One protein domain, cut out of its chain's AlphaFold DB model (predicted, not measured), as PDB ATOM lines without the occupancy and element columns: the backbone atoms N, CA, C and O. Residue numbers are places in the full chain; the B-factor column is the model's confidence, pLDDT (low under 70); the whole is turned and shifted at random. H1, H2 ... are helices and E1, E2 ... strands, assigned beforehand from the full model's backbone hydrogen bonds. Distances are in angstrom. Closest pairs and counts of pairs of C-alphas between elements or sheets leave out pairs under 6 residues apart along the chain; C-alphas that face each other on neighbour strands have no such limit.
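AT A GLANCE: This is residues 2 to 112 of the 122 residues of an uncharacterized protein of Aequoribacter fuscus (UniProt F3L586). A long helix, H1, is crossed at residues 5 to 17 by H2 of the helical hairpin H2 and H3; the antiparallel strand hairpin E1 and E2 lies by its first residues. In all, 111 residues are printed, mostly helix, ordered H1, E1, E2, H2, H3, H4. The whole is only just compact, close to loose, radius of gyration of the C-alphas 15.5 A, spanning 52 by 32 by 27 A.

IN THESE COORDINATES: H1, residues 2 to 28, begins at C-alpha 2 (37.631, 7.703, -50.224) and is 39.7 A long. E1 is residues 43 to 48, E2 51 to 56, H2 59 to 73 and H3 79 to 96, 25.8 A long. H4, residues 107 to 112, ends at C-alpha 112 (24.006, 2.144, -39.524).

HOW THE PARTS SIT: H1 and H2 touch, closest C-alphas Gly 12 and Tyr 66, 4.2 A, at a steep tilt of 59 degrees. H2 and H3 touch, closest C-alphas His 61 and Ile 89, 6.6 A, opposite ways. N 46 of E1 and O 53 of E2 are 2.8 A apart. H3 and H4 are near each other. Every O i to N i+4 pair is within hydrogen-bond range in H1, H2, H3 and H4.

THE WHOLE: The printed part has no cut; the link H1 to E1 is long. No printed residue is under 70.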
ATOM      1  N   ARG A   2      38.788   8.222 -50.990       94.00
ATOM      2  CA  ARG A   2      37.631   7.703 -50.224       94.00
ATOM      3  C   ARG A   2      37.819   7.758 -48.703       94.00
ATOM      4  O   ARG A   2      37.047   8.391 -48.000       94.00
ATOM      5  N   ALA A   3      38.900   7.150 -48.206       94.31
ATOM      6  CA  ALA A   3      39.211   7.140 -46.776       94.31
ATOM      7  C   ALA A   3      39.461   8.542 -46.191       94.31
ATOM      8  O   ALA A   3      39.195   8.757 -45.016       94.31
ATOM      9  N   ASN A   4      39.947   9.491 -47.001       96.31
ATOM     10  CA  ASN A   4      40.126  10.879 -46.578       96.31
ATOM     11  C   ASN A   4      38.759  11.538 -46.369       96.31
ATOM     12  O   ASN A   4      38.463  11.959 -45.260       96.31
ATOM     13  N   LEU A   5      37.909  11.542 -47.400       97.25
ATOM     14  CA  LEU A   5      36.592  12.180 -47.351       97.25
ATOM     15  C   LEU A   5      35.703  11.565 -46.261       97.25
ATOM     16  O   LEU A   5      35.161  12.299 -45.439       97.25
ATOM     17  N   ASN A   6      35.654  10.233 -46.151       97.31
ATOM     18  CA  ASN A   6      34.920   9.561 -45.071       97.31
ATOM     19  C   ASN A   6      35.436   9.971 -43.682       97.31
ATOM     20  O   ASN A   6      34.655  10.260 -42.780       97.31
ATOM     21  N   LYS A   7      36.760  10.025 -43.497       96.94
ATOM     22  CA  LYS A   7      37.352  10.434 -42.219       96.94
ATOM     23  C   LYS A   7      37.063  11.904 -41.907       96.94
ATOM     24  O   LYS A   7      36.782  12.224 -40.757       96.94
ATOM     25  N   THR A   8      37.113  12.775 -42.909       98.12
ATOM     26  CA  THR A   8      36.818  14.207 -42.785       98.12
ATOM     27  C   THR A   8      35.352  14.447 -42.411       98.12
ATOM     28  O   THR A   8      35.089  15.239 -41.511       98.12
ATOM     29  N   PHE A   9      34.411  13.691 -42.986       98.19
ATOM     30  CA  PHE A   9      33.002  13.700 -42.570       98.19
ATOM     31  C   PHE A   9      32.830  13.325 -41.094       98.19
ATOM     32  O   PHE A   9      32.221  14.064 -40.325       98.19
ATOM     33  N   ILE A  10      33.434  12.209 -40.665       97.06
ATOM     34  CA  ILE A  10      33.358  11.748 -39.268       97.06
ATOM     35  C   ILE A  10      33.968  12.786 -38.313       97.06
ATOM     36  O   ILE A  10      33.472  12.988 -37.204       97.06
ATOM     37  N   GLN A  11      35.056  13.447 -38.722       97.25
ATOM     38  CA  GLN A  11      35.644  14.546 -37.954       97.25
ATOM     39  C   GLN A  11      34.663  15.711 -37.823       97.25
ATOM     40  O   GLN A  11      34.480  16.193 -36.708       97.25
ATOM     41  N   GLY A  12      34.016  16.111 -38.919       97.81
ATOM     42  CA  GLY A  12      32.994  17.153 -38.942       97.81
ATOM     43  C   GLY A  12      31.857  16.883 -37.965       97.81
ATOM     44  O   GLY A  12      31.612  17.694 -37.074       97.81
ATOM     45  N   ALA A  13      31.257  15.694 -38.045       97.12
ATOM     46  CA  ALA A  13      30.190  15.267 -37.138       97.12
ATOM     47  C   ALA A  13      30.616  15.358 -35.660       97.12
ATOM     48  O   ALA A  13      29.983  16.032 -34.846       97.12
ATOM     49  N   LYS A  14      31.760  14.757 -35.308       96.94
ATOM     50  CA  LYS A  14      32.268  14.752 -33.922       96.94
ATOM     51  C   LYS A  14      32.588  16.151 -33.401       96.94
ATOM     52  O   LYS A  14      32.390  16.440 -32.220       96.94
ATOM     53  N   ARG A  15      33.142  17.006 -34.257       97.00
ATOM     54  CA  ARG A  15      33.528  18.368 -33.888       97.00
ATOM     55  C   ARG A  15      32.320  19.276 -33.744       97.00
ATOM     56  O   ARG A  15      32.333  20.092 -32.828       97.00
ATOM     57  N   GLU A  16      31.288  19.096 -34.562       96.75
ATOM     58  CA  GLU A  16      30.030  19.825 -34.416       96.75
ATOM     59  C   GLU A  16      29.361  19.499 -33.082       96.75
ATOM     60  O   GLU A  16      29.000  20.409 -32.338       96.75
ATOM     61  N   LEU A  17      29.302  18.215 -32.712       95.06
ATOM     62  CA  LEU A  17      28.757  17.798 -31.419       95.06
ATOM     63  C   LEU A  17      29.490  18.471 -30.247       95.06
ATOM     64  O   LEU A  17      28.863  18.997 -29.326       95.06
ATOM     65  N   LYS A  18      30.829  18.502 -30.298       96.31
ATOM     66  CA  LYS A  18      31.637  19.196 -29.287       96.31
ATOM     67  C   LYS A  18      31.392  20.707 -29.289       96.31
ATOM     68  O   LYS A  18      31.251  21.290 -28.218       96.31
ATOM     69  N   TYR A  19      31.346  21.330 -30.464       97.25
ATOM     70  CA  TYR A  19      31.109  22.763 -30.606       97.25
ATOM     71  C   TYR A  19      29.769  23.174 -29.984       97.25
ATOM     72  O   TYR A  19      29.733  24.123 -29.206       97.25
ATOM     73  N   GLN A  20      28.692  22.425 -30.239       96.19
ATOM     74  CA  GLN A  20      27.374  22.687 -29.651       96.19
ATOM     75  C   GLN A  20      27.391  22.563 -28.119       96.19
ATOM     76  O   GLN A  20      26.840  23.413 -27.417       96.19
ATOM     77  N   ALA A  21      28.076  21.547 -27.580       96.19
ATOM     78  CA  ALA A  21      28.231  21.386 -26.135       96.19
ATOM     79  C   ALA A  21      29.005  22.555 -25.495       96.19
ATOM     80  O   ALA A  21      28.565  23.116 -24.486       96.19
ATOM     81  N   ASP A  22      30.125  22.958 -26.103       97.50
ATOM     82  CA  ASP A  22      30.949  24.075 -25.633       97.50
ATOM     83  C   ASP A  22      30.192  25.414 -25.740       97.50
ATOM     84  O   ASP A  22      30.278  26.252 -24.839       97.50
ATOM     85  N   LEU A  23      29.402  25.599 -26.802       97.38
ATOM     86  CA  LEU A  23      28.557  26.774 -27.017       97.38
ATOM     87  C   LEU A  23      27.514  26.924 -25.906       97.38
ATOM     88  O   LEU A  23      27.420  27.986 -25.287       97.38
ATOM     89  N   VAL A  24      26.772  25.857 -25.596       97.38
ATOM     90  CA  VAL A  24      25.782  25.865 -24.506       97.38
ATOM     91  C   VAL A  24      26.449  26.150 -23.158       97.38
ATOM     92  O   VAL A  24      25.910  26.913 -22.352       97.38
ATOM     93  N   ALA A  25      27.624  25.570 -22.898       98.06
ATOM     94  CA  ALA A  25      28.369  25.811 -21.664       98.06
ATOM     95  C   ALA A  25      28.832  27.274 -21.534       98.06
ATOM     96  O   ALA A  25      28.694  27.865 -20.461       98.06
ATOM     97  N   ALA A  26      29.332  27.875 -22.620       98.00
ATOM     98  CA  ALA A  26      29.752  29.275 -22.645       98.00
ATOM     99  C   ALA A  26      28.582  30.230 -22.375       98.00
ATOM    100  O   ALA A  26      28.710  31.122 -21.533       98.00
ATOM    101  N   ILE A  27      27.427  29.984 -23.006       98.00
ATOM    102  CA  ILE A  27      26.202  30.770 -22.801       98.00
ATOM    103  C   ILE A  27      25.763  30.710 -21.334       98.00
ATOM    104  O   ILE A  27      25.546  31.750 -20.716       98.00
ATOM    105  N   LYS A  28      25.700  29.511 -20.737       97.69
ATOM    106  CA  LYS A  28      25.331  29.338 -19.319       97.69
ATOM    107  C   LYS A  28      26.289  30.049 -18.360       97.69
ATOM    108  O   LYS A  28      25.866  30.502 -17.303       97.69
ATOM    109  N   ALA A  29      27.567  30.135 -18.719       97.56
ATOM    110  CA  ALA A  29      28.598  30.777 -17.912       97.56
ATOM    111  C   ALA A  29      28.733  32.293 -18.160       97.56
ATOM    112  O   ALA A  29      29.592  32.916 -17.534       97.56
ATOM    113  N   GLY A  30      27.961  32.881 -19.085       97.50
ATOM    114  CA  GLY A  30      28.108  34.288 -19.483       97.50
ATOM    115  C   GLY A  30      29.469  34.605 -20.118       97.50
ATOM    116  O   GLY A  30      29.957  35.728 -20.006       97.50
ATOM    117  N   LYS A  31      30.117  33.608 -20.732       96.75
ATOM    118  CA  LYS A  31      31.425  33.736 -21.386       96.75
ATOM    119  C   LYS A  31      31.261  33.945 -22.890       96.75
ATOM    120  O   LYS A  31      30.208  33.663 -23.457       96.75
ATOM    121  N   ALA A  32      32.332  34.394 -23.543       96.50
ATOM    122  CA  ALA A  32      32.387  34.449 -24.999       96.50
ATOM    123  C   ALA A  32      32.139  33.057 -25.606       96.50
ATOM    124  O   ALA A  32      32.661  32.052 -25.117       96.50
ATOM    125  N   THR A  33      31.332  33.009 -26.663       96.38
ATOM    126  CA  THR A  33      31.020  31.778 -27.391       96.38
ATOM    127  C   THR A  33      32.238  31.288 -28.179       96.38
ATOM    128  O   THR A  33      32.979  32.123 -28.705       96.38
ATOM    129  N   PRO A  34      32.456  29.965 -28.296       96.00
ATOM    130  CA  PRO A  34      33.549  29.438 -29.103       96.00
ATOM    131  C   PRO A  34      33.350  29.767 -30.588       96.00
ATOM    132  O   PRO A  34      32.223  29.936 -31.054       96.00
ATOM    133  N   GLU A  35      34.443  29.803 -31.345       94.56
ATOM    134  CA  GLU A  35      34.371  29.824 -32.805       94.56
ATOM    135  C   GLU A  35      34.074  28.425 -33.350       94.56
ATOM    136  O   GLU A  35      34.514  27.408 -32.802       94.56
ATOM    137  N   ARG A  36      33.337  28.366 -34.464       90.88
ATOM    138  CA  ARG A  36      33.062  27.101 -35.148       90.88
ATOM    139  C   ARG A  36      34.361  26.551 -35.763       90.88
ATOM    140  O   ARG A  36      35.017  27.273 -36.519       90.88
ATOM    141  N   PRO A  37      34.732  25.288 -35.488       91.12
ATOM    142  CA  PRO A  37      35.969  24.707 -35.998       91.12
ATOM    143  C   PRO A  37      35.914  24.497 -37.515       91.12
ATOM    144  O   PRO A  37      34.877  24.127 -38.063       91.12
ATOM    145  N   LYS A  38      37.059  24.681 -38.179       94.12
ATOM    146  CA  LYS A  38      37.252  24.467 -39.621       94.12
ATOM    147  C   LYS A  38      38.287  23.377 -39.871       94.12
ATOM    148  O   LYS A  38      39.054  23.017 -38.978       94.12
ATOM    149  N   VAL A  39      38.325  22.869 -41.095       95.81
ATOM    150  CA  VAL A  39      39.369  21.944 -41.533       95.81
ATOM    151  C   VAL A  39      40.699  22.690 -41.627       95.81
ATOM    152  O   VAL A  39      40.817  23.685 -42.335       95.81
ATOM    153  N   GLU A  40      41.719  22.184 -40.937       93.44
ATOM    154  CA  GLU A  40      43.064  22.776 -40.939       93.44
ATOM    155  C   GLU A  40      43.883  22.379 -42.176       93.44
ATOM    156  O   GLU A  40      44.817  23.077 -42.566       93.44
ATOM    157  N   SER A  41      43.567  21.236 -42.795       95.62
ATOM    158  CA  SER A  41      44.342  20.688 -43.905       95.62
ATOM    159  C   SER A  41      43.529  19.746 -44.790       95.62
ATOM    160  O   SER A  41      42.703  18.975 -44.311       95.62
ATOM    161  N   GLY A  42      43.837  19.745 -46.088       96.44
ATOM    162  CA  GLY A  42      43.359  18.727 -47.030       96.44
ATOM    163  C   GLY A  42      44.053  17.363 -46.885       96.44
ATOM    164  O   GLY A  42      43.636  16.375 -47.498       96.44
ATOM    165  N   TYR A  43      45.121  17.288 -46.084       97.19
ATOM    166  CA  TYR A  43      45.867  16.057 -45.849       97.19
ATOM    167  C   TYR A  43      45.287  15.249 -44.685       97.19
ATOM    168  O   TYR A  43      44.988  15.781 -43.620       97.19
ATOM    169  N   GLN A  44      45.195  13.933 -44.861       95.94
ATOM    170  CA  GLN A  44      44.814  12.993 -43.805       95.94
ATOM    171  C   GLN A  44      45.784  11.818 -43.772       95.94
ATOM    172  O   GLN A  44      46.102  11.230 -44.809       95.94
ATOM    173  N   VAL A  45      46.185  11.429 -42.563       94.69
ATOM    174  CA  VAL A  45      46.923  10.187 -42.311       94.69
ATOM    175  C   VAL A  45      45.927   9.059 -42.055       94.69
ATOM    176  O   VAL A  45      45.080   9.164 -41.163       94.69
ATOM    177  N   ILE A  46      46.030   7.982 -42.826       92.06
ATOM    178  CA  ILE A  46      45.194   6.785 -42.739       92.06
ATOM    179  C   ILE A  46      46.072   5.611 -42.310       92.06
ATOM    180  O   ILE A  46      47.069   5.305 -42.961       92.06
ATOM    181  N   SER A  47      45.709   4.952 -41.210       89.69
ATOM    182  CA  SER A  47      46.360   3.712 -40.786       89.69
ATOM    183  C   SER A  47      45.832   2.540 -41.612       89.69
ATOM    184  O   SER A  47      44.627   2.427 -41.826       89.69
ATOM    185  N   SER A  48      46.731   1.671 -42.060       86.19
ATOM    186  CA  SER A  48      46.431   0.437 -42.789       86.19
ATOM    187  C   SER A  48      47.289  -0.712 -42.254       86.19
ATOM    188  O   SER A  48      48.248  -0.476 -41.515       86.19
ATOM    189  N   SER A  49      46.981  -1.950 -42.653       87.75
ATOM    190  CA  SER A  49      47.767  -3.142 -42.294       87.75
ATOM    191  C   SER A  49      49.227  -3.077 -42.758       87.75
ATOM    192  O   SER A  49      50.081  -3.723 -42.164       87.75
ATOM    193  N   VAL A  50      49.522  -2.272 -43.783       85.75
ATOM    194  CA  VAL A  50      50.866  -2.097 -44.360       85.75
ATOM    195  C   VAL A  50      51.566  -0.811 -43.900       85.75
ATOM    196  O   VAL A  50      52.633  -0.475 -44.402       85.75
ATOM    197  N   GLY A  51      50.980  -0.072 -42.949       90.44
ATOM    198  CA  GLY A  51      51.550   1.163 -42.399       90.44
ATOM    199  C   GLY A  51      50.643   2.385 -42.547       90.44
ATOM    200  O   GLY A  51      49.425   2.273 -42.706       90.44
ATOM    201  N   LYS A  52      51.235   3.582 -42.455       93.38
ATOM    202  CA  LYS A  52      50.517   4.863 -42.540       93.38
ATOM    203  C   LYS A  52      50.555   5.406 -43.967       93.38
ATOM    204  O   LYS A  52      51.627   5.617 -44.522       93.38
ATOM    205  N   LEU A  53      49.383   5.688 -44.523       93.12
ATOM    206  CA  LEU A  53      49.211   6.346 -45.815       93.12
ATOM    207  C   LEU A  53      48.871   7.818 -45.597       93.12
ATOM    208  O   LEU A  53      47.986   8.138 -44.804       93.12
ATOM    209  N   ILE A  54      49.531   8.713 -46.328       94.25
ATOM    210  CA  ILE A  54      49.133  10.121 -46.402       94.25
ATOM    211  C   ILE A  54      48.248  10.280 -47.632       94.25
ATOM    212  O   ILE A  54      48.583   9.836 -48.726       94.25
ATOM    213  N   THR A  55      47.090  10.897 -47.446       94.62
ATOM    214  CA  THR A  55      46.110  11.138 -48.506       94.62
ATOM    215  C   THR A  55      45.812  12.621 -48.597       94.62
ATOM    216  O   THR A  55      45.878  13.311 -47.584       94.62
ATOM    217  N   TYR A  56      45.436  13.091 -49.781       95.81
ATOM    218  CA  TYR A  56      45.121  14.492 -50.032       95.81
ATOM    219  C   TYR A  56      43.781  14.637 -50.758       95.81
ATOM    220  O   TYR A  56      43.438  13.812 -51.610       95.81
ATOM    221  N   VAL A  57      43.063  15.701 -50.414       97.06
ATOM    222  CA  VAL A  57      41.970  16.310 -51.180       97.06
ATOM    223  C   VAL A  57      42.122  17.833 -51.101       97.06
ATOM    224  O   VAL A  57      42.620  18.326 -50.085       97.06
ATOM    225  N   PRO A  58      41.712  18.605 -52.124       97.44
ATOM    226  CA  PRO A  58      41.692  20.061 -52.029       97.44
ATOM    227  C   PRO A  58      40.939  20.534 -50.781       97.44
ATOM    228  O   PRO A  58      39.871  20.014 -50.455       97.44
ATOM    229  N   ILE A  59      41.497  21.516 -50.068       97.56
ATOM    230  CA  ILE A  59      41.004  21.905 -48.736       97.56
ATOM    231  C   ILE A  59      39.551  22.395 -48.747       97.56
ATOM    232  O   ILE A  59      38.820  22.145 -47.797       97.56
ATOM    233  N   HIS A  60      39.101  23.030 -49.830       97.50
ATOM    234  CA  HIS A  60      37.711  23.469 -49.952       97.50
ATOM    235  C   HIS A  60      36.743  22.278 -50.037       97.50
ATOM    236  O   HIS A  60      35.687  22.315 -49.416       97.50
ATOM    237  N   HIS A  61      37.126  21.186 -50.708       98.06
ATOM    238  CA  HIS A  61      36.349  19.941 -50.718       98.06
ATOM    239  C   HIS A  61      36.398  19.221 -49.375       98.06
ATOM    240  O   HIS A  61      35.391  18.677 -48.929       98.06
ATOM    241  N   ALA A  62      37.547  19.259 -48.693       98.31
ATOM    242  CA  ALA A  62      37.648  18.773 -47.320       98.31
ATOM    243  C   ALA A  62      36.684  19.538 -46.400       98.31
ATOM    244  O   ALA A  62      35.959  18.919 -45.627       98.31
ATOM    245  N   GLN A  63      36.628  20.868 -46.526       98.44
ATOM    246  CA  GLN A  63      35.714  21.710 -45.761       98.44
ATOM    247  C   GLN A  63      34.250  21.376 -46.065       98.44
ATOM    248  O   GLN A  63      33.498  21.145 -45.127       98.44
ATOM    249  N   LYS A  64      33.861  21.241 -47.343       98.38
ATOM    250  CA  LYS A  64      32.502  20.802 -47.721       98.38
ATOM    251  C   LYS A  64      32.129  19.473 -47.057       98.38
ATOM    252  O   LYS A  64      31.051  19.346 -46.487       98.38
ATOM    253  N   MET A  65      33.037  18.495 -47.090       98.56
ATOM    254  CA  MET A  65      32.799  17.175 -46.502       98.56
ATOM    255  C   MET A  65      32.717  17.215 -44.968       98.56
ATOM    256  O   MET A  65      31.946  16.476 -44.359       98.56
ATOM    257  N   TYR A  66      33.516  18.072 -44.339       98.50
ATOM    258  CA  TYR A  66      33.489  18.302 -42.899       98.50
ATOM    259  C   TYR A  66      32.172  18.957 -42.467       98.50
ATOM    260  O   TYR A  66      31.514  18.472 -41.549       98.50
ATOM    261  N   ASP A  67      31.743  20.002 -43.175       98.25
ATOM    262  CA  ASP A  67      30.477  20.687 -42.915       98.25
ATOM    263  C   ASP A  67      29.288  19.740 -43.114       98.25
ATOM    264  O   ASP A  67      28.365  19.735 -42.302       98.25
ATOM    265  N   LEU A  68      29.340  18.876 -44.135       98.56
ATOM    266  CA  LEU A  68      28.331  17.844 -44.373       98.56
ATOM    267  C   LEU A  68      28.182  16.888 -43.179       98.56
ATOM    268  O   LEU A  68      27.063  16.561 -42.788       98.56
ATOM    269  N   GLY A  69      29.298  16.489 -42.558       98.00
ATOM    270  CA  GLY A  69      29.287  15.695 -41.327       98.00
ATOM    271  C   GLY A  69      28.623  16.420 -40.159       98.00
ATOM    272  O   GLY A  69      27.831  15.823 -39.433       98.00
ATOM    273  N   GLY A  70      28.903  17.716 -40.002       97.75
ATOM    274  CA  GLY A  70      28.244  18.551 -38.998       97.75
ATOM    275  C   GLY A  70      26.732  18.638 -39.213       97.75
ATOM    276  O   GLY A  70      25.973  18.379 -38.284       97.75
ATOM    277  N   LYS A  71      26.295  18.905 -40.449       97.75
ATOM    278  CA  LYS A  71      24.872  18.994 -40.821       97.75
ATOM    279  C   LYS A  71      24.111  17.692 -40.594       97.75
ATOM    280  O   LYS A  71      22.976  17.720 -40.122       97.75
ATOM    281  N   TYR A  72      24.733  16.557 -40.912       97.06
ATOM    282  CA  TYR A  72      24.170  15.246 -40.595       97.06
ATOM    283  C   TYR A  72      24.004  15.074 -39.080       97.06
ATOM    284  O   TYR A  72      22.922  14.738 -38.606       97.06
ATOM    285  N   GLN A  73      25.048  15.390 -38.304       95.75
ATOM    286  CA  GLN A  73      25.035  15.263 -36.846       95.75
ATOM    287  C   GLN A  73      23.961  16.127 -36.170       95.75
ATOM    288  O   GLN A  73      23.416  15.727 -35.138       95.75
ATOM    289  N   THR A  74      23.673  17.308 -36.719       94.81
ATOM    290  CA  THR A  74      22.641  18.225 -36.212       94.81
ATOM    291  C   THR A  74      21.266  17.980 -36.820       94.81
ATOM    292  O   THR A  74      20.357  18.773 -36.583       94.81
ATOM    293  N   THR A  75      21.084  16.902 -37.592       95.00
ATOM    294  CA  THR A  75      19.824  16.556 -38.277       95.00
ATOM    295  C   THR A  75      19.306  17.652 -39.221       95.00
ATOM    296  O   THR A  75      18.120  17.707 -39.531       95.00
ATOM    297  N   GLU A  76      20.194  18.531 -39.699       96.81
ATOM    298  CA  GLU A  76      19.861  19.571 -40.682       96.81
ATOM    299  C   GLU A  76      19.577  18.956 -42.059       96.81
ATOM    300  O   GLU A  76      18.746  19.461 -42.813       96.81
ATOM    301  N   LEU A  77      20.255  17.849 -42.375       97.19
ATOM    302  CA  LEU A  77      20.066  17.086 -43.603       97.19
ATOM    303  C   LEU A  77      19.641  15.652 -43.292       97.19
ATOM    304  O   LEU A  77      20.198  15.001 -42.406       97.19
ATOM    305  N   SER A  78      18.690  15.146 -44.075       95.19
ATOM    306  CA  SER A  78      18.345  13.723 -44.091       95.19
ATOM    307  C   SER A  78      19.494  12.875 -44.643       95.19
ATOM    308  O   SER A  78      20.330  13.356 -45.409       95.19
ATOM    309  N   ILE A  79      19.503  11.579 -44.323       94.38
ATOM    310  CA  ILE A  79      20.522  10.648 -44.829       94.38
ATOM    311  C   ILE A  79      20.568  10.597 -46.370       94.38
ATOM    312  O   ILE A  79      21.647  10.525 -46.952       94.38
ATOM    313  N   GLY A  80      19.414  10.714 -47.043       95.31
ATOM    314  CA  GLY A  80      19.336  10.771 -48.506       95.31
ATOM    315  C   GLY A  80      20.052  11.997 -49.079       95.31
ATOM    316  O   GLY A  80      20.918  11.853 -49.939       95.31
ATOM    317  N   GLN A  81      19.777  13.181 -48.525       97.50
ATOM    318  CA  GLN A  81      20.460  14.423 -48.912       97.50
ATOM    319  C   GLN A  81      21.963  14.358 -48.622       97.50
ATOM    320  O   GLN A  81      22.769  14.844 -49.408       97.50
ATOM    321  N   VAL A  82      22.366  13.711 -47.523       98.12
ATOM    322  CA  VAL A  82      23.785  13.501 -47.210       98.12
ATOM    323  C   VAL A  82      24.478  12.655 -48.276       98.12
ATOM    324  O   VAL A  82      25.600  12.976 -48.667       98.12
ATOM    325  N   PHE A  83      23.828  11.605 -48.786       97.38
ATOM    326  CA  PHE A  83      24.388  10.810 -49.879       97.38
ATOM    327  C   PHE A  83      24.477  11.588 -51.194       97.38
ATOM    328  O   PHE A  83      25.490  11.473 -51.885       97.38
ATOM    329  N   GLU A  84      23.461  12.383 -51.532       97.56
ATOM    330  CA  GLU A  84      23.468  13.228 -52.734       97.56
ATOM    331  C   GLU A  84      24.618  14.244 -52.700       97.56
ATOM    332  O   GLU A  84      25.413  14.325 -53.639       97.56
ATOM    333  N   GLU A  85      24.773  14.950 -51.580       98.31
ATOM    334  CA  GLU A  85      25.841  15.932 -51.386       98.31
ATOM    335  C   GLU A  85      27.226  15.272 -51.368       98.31
ATOM    336  O   GLU A  85      28.162  15.755 -52.007       98.31
ATOM    337  N   ALA A  86      27.375  14.120 -50.704       98.06
ATOM    338  CA  ALA A  86      28.633  13.379 -50.704       98.06
ATOM    339  C   ALA A  86      29.023  12.915 -52.119       98.06
ATOM    340  O   ALA A  86      30.192  13.013 -52.496       98.06
ATOM    341  N   ALA A  87      28.061  12.443 -52.918       97.00
ATOM    342  CA  ALA A  87      28.296  12.064 -54.309       97.00
ATOM    343  C   ALA A  87      28.687  13.276 -55.170       97.00
ATOM    344  O   ALA A  87      29.602  13.176 -55.989       97.00
ATOM    345  N   SER A  88      28.048  14.430 -54.952       97.81
ATOM    346  CA  SER A  88      28.406  15.689 -55.612       97.81
ATOM    347  C   SER A  88      29.853  16.093 -55.304       97.81
ATOM    348  O   SER A  88      30.660  16.252 -56.221       97.81
ATOM    349  N   ILE A  89      30.229  16.125 -54.020       97.88
ATOM    350  CA  ILE A  89      31.600  16.426 -53.577       97.88
ATOM    351  C   ILE A  89      32.599  15.429 -54.178       97.88
ATOM    352  O   ILE A  89      33.663  15.828 -54.651       97.88
ATOM    353  N   ALA A  90      32.278  14.131 -54.196       96.94
ATOM    354  CA  ALA A  90      33.140  13.118 -54.798       96.94
ATOM    355  C   ALA A  90      33.423  13.418 -56.278       96.94
ATOM    356  O   ALA A  90      34.584  13.382 -56.689       96.94
ATOM    357  N   ASN A  91      32.385  13.765 -57.045       96.31
ATOM    358  CA  ASN A  91      32.505  14.101 -58.462       96.31
ATOM    359  C   ASN A  91      33.360  15.357 -58.685       96.31
ATOM    360  O   ASN A  91      34.233  15.361 -59.557       96.31
ATOM    361  N   GLU A  92      33.149  16.408 -57.890       96.56
ATOM    362  CA  GLU A  92      33.957  17.631 -57.953       96.56
ATOM    363  C   GLU A  92      35.441  17.336 -57.693       96.56
ATOM    364  O   GLU A  92      36.304  17.727 -58.481       96.56
ATOM    365  N   VAL A  93      35.751  16.567 -56.643       96.19
ATOM    366  CA  VAL A  93      37.134  16.206 -56.311       96.19
ATOM    367  C   VAL A  93      37.777  15.394 -57.438       96.19
ATOM    368  O   VAL A  93      38.933  15.644 -57.792       96.19
ATOM    369  N   THR A  94      37.064  14.417 -58.011       95.19
ATOM    370  CA  THR A  94      37.601  13.628 -59.128       95.19
ATOM    371  C   THR A  94      37.835  14.482 -60.370       95.19
ATOM    372  O   THR A  94      38.858  14.309 -61.032       95.19
ATOM    373  N   ASN A  95      36.959  15.450 -60.645       95.00
ATOM    374  CA  ASN A  95      37.101  16.373 -61.772       95.00
ATOM    375  C   ASN A  95      38.294  17.322 -61.607       95.00
ATOM    376  O   ASN A  95      39.027  17.568 -62.573       95.00
ATOM    377  N   ASP A  96      38.519  17.828 -60.396       94.88
ATOM    378  CA  ASP A  96      39.636  18.725 -60.091       94.88
ATOM    379  C   ASP A  96      40.975  18.002 -60.176       94.88
ATOM    380  O   ASP A  96      41.930  18.501 -60.772       94.88
ATOM    381  N   LEU A  97      41.033  16.786 -59.630       93.44
ATOM    382  CA  LEU A  97      42.246  15.973 -59.600       93.44
ATOM    383  C   LEU A  97      42.439  15.110 -60.858       93.44
ATOM    384  O   LEU A  97      43.404  14.352 -60.931       93.44
ATOM    385  N   LYS A  98      41.549  15.242 -61.852       94.25
ATOM    386  CA  LYS A  98      41.587  14.531 -63.142       94.25
ATOM    387  C   LYS A  98      41.605  13.004 -63.002       94.25
ATOM    388  O   LYS A  98      42.246  12.306 -63.785       94.25
ATOM    389  N   PHE A  99      40.867  12.477 -62.027       90.62
ATOM    390  CA  PHE A  99      40.633  11.042 -61.884       90.62
ATOM    391  C   PHE A  99      39.357  10.615 -62.608       90.62
ATOM    392  O   PHE A  99      38.353  11.315 -62.579       90.62
ATOM    393  N   THR A 100      39.386   9.432 -63.221       83.75
ATOM    394  CA  THR A 100      38.248   8.862 -63.963       83.75
ATOM    395  C   THR A 100      37.439   7.852 -63.148       83.75
ATOM    396  O   THR A 100      36.341   7.466 -63.541       83.75
ATOM    397  N   SER A 101      37.969   7.401 -62.011       85.94
ATOM    398  CA  SER A 101      37.311   6.419 -61.153       85.94
ATOM    399  C   SER A 101      36.211   7.063 -60.315       85.94
ATOM    400  O   SER A 101      36.498   7.982 -59.543       85.94
ATOM    401  N   LYS A 102      34.994   6.513 -60.375       87.50
ATOM    402  CA  LYS A 102      33.923   6.849 -59.430       87.50
ATOM    403  C   LYS A 102      34.336   6.476 -58.002       87.50
ATOM    404  O   LYS A 102      34.971   5.442 -57.780       87.50
ATOM    405  N   ILE A 103      33.958   7.308 -57.034       90.69
ATOM    406  CA  ILE A 103      34.204   7.068 -55.613       90.69
ATOM    407  C   ILE A 103      32.864   6.996 -54.886       90.69
ATOM    408  O   ILE A 103      32.172   7.999 -54.769       90.69
ATOM    409  N   GLU A 104      32.539   5.823 -54.353       91.94
ATOM    410  CA  GLU A 104      31.435   5.665 -53.403       91.94
ATOM    411  C   GLU A 104      31.903   6.083 -52.000       91.94
ATOM    412  O   GLU A 104      32.972   5.658 -51.533       91.94
ATOM    413  N   LEU A 105      31.124   6.942 -51.342       96.00
ATOM    414  CA  LEU A 105      31.408   7.498 -50.017       96.00
ATOM    415  C   LEU A 105      30.350   7.065 -49.001       96.00
ATOM    416  O   LEU A 105      29.244   6.683 -49.364       96.00
ATOM    417  N   LEU A 106      30.704   7.177 -47.717       96.00
ATOM    418  CA  LEU A 106      29.779   7.027 -46.587       96.00
ATOM    419  C   LEU A 106      29.052   5.675 -46.484       96.00
ATOM    420  O   LEU A 106      28.004   5.590 -45.859       96.00
ATOM    421  N   GLU A 107      29.638   4.600 -47.016       92.38
ATOM    422  CA  GLU A 107      29.052   3.250 -46.946       92.38
ATOM    423  C   GLU A 107      28.727   2.797 -45.511       92.38
ATOM    424  O   GLU A 107      27.754   2.088 -45.279       92.38
ATOM    425  N   PHE A 108      29.502   3.265 -44.528       91.44
ATOM    426  CA  PHE A 108      29.252   2.986 -43.114       91.44
ATOM    427  C   PHE A 108      27.908   3.551 -42.619       91.44
ATOM    428  O   PHE A 108      27.298   2.941 -41.753       91.44
ATOM    429  N   LEU A 109      27.408   4.652 -43.198       91.25
ATOM    430  CA  LEU A 109      26.093   5.197 -42.839       91.25
ATOM    431  C   LEU A 109      24.946   4.309 -43.331       91.25
ATOM    432  O   LEU A 109      23.912   4.257 -42.680       91.25
ATOM    433  N   ARG A 110      25.119   3.596 -44.457       84.56
ATOM    434  CA  ARG A 110      24.109   2.630 -44.934       84.56
ATOM    435  C   ARG A 110      23.976   1.459 -43.961       84.56
ATOM    436  O   ARG A 110      22.879   1.023 -43.647       84.56
ATOM    437  N   GLN A 111      25.109   0.998 -43.436       78.06
ATOM    438  CA  GLN A 111      25.148  -0.084 -42.452       78.06
ATOM    439  C   GLN A 111      24.528   0.332 -41.109       78.06
ATOM    440  O   GLN A 111      23.931  -0.496 -40.428       78.06
ATOM    441  N   GLU A 112      24.660   1.600 -40.720       70.75
ATOM    442  CA  GLU A 112      24.006   2.144 -39.524       70.75
ATOM    443  C   GLU A 112      22.483   2.251 -39.712       70.75
ATOM    444  O   GLU A 112      21.743   1.813 -38.835       70.75
TER     445      GLU A 112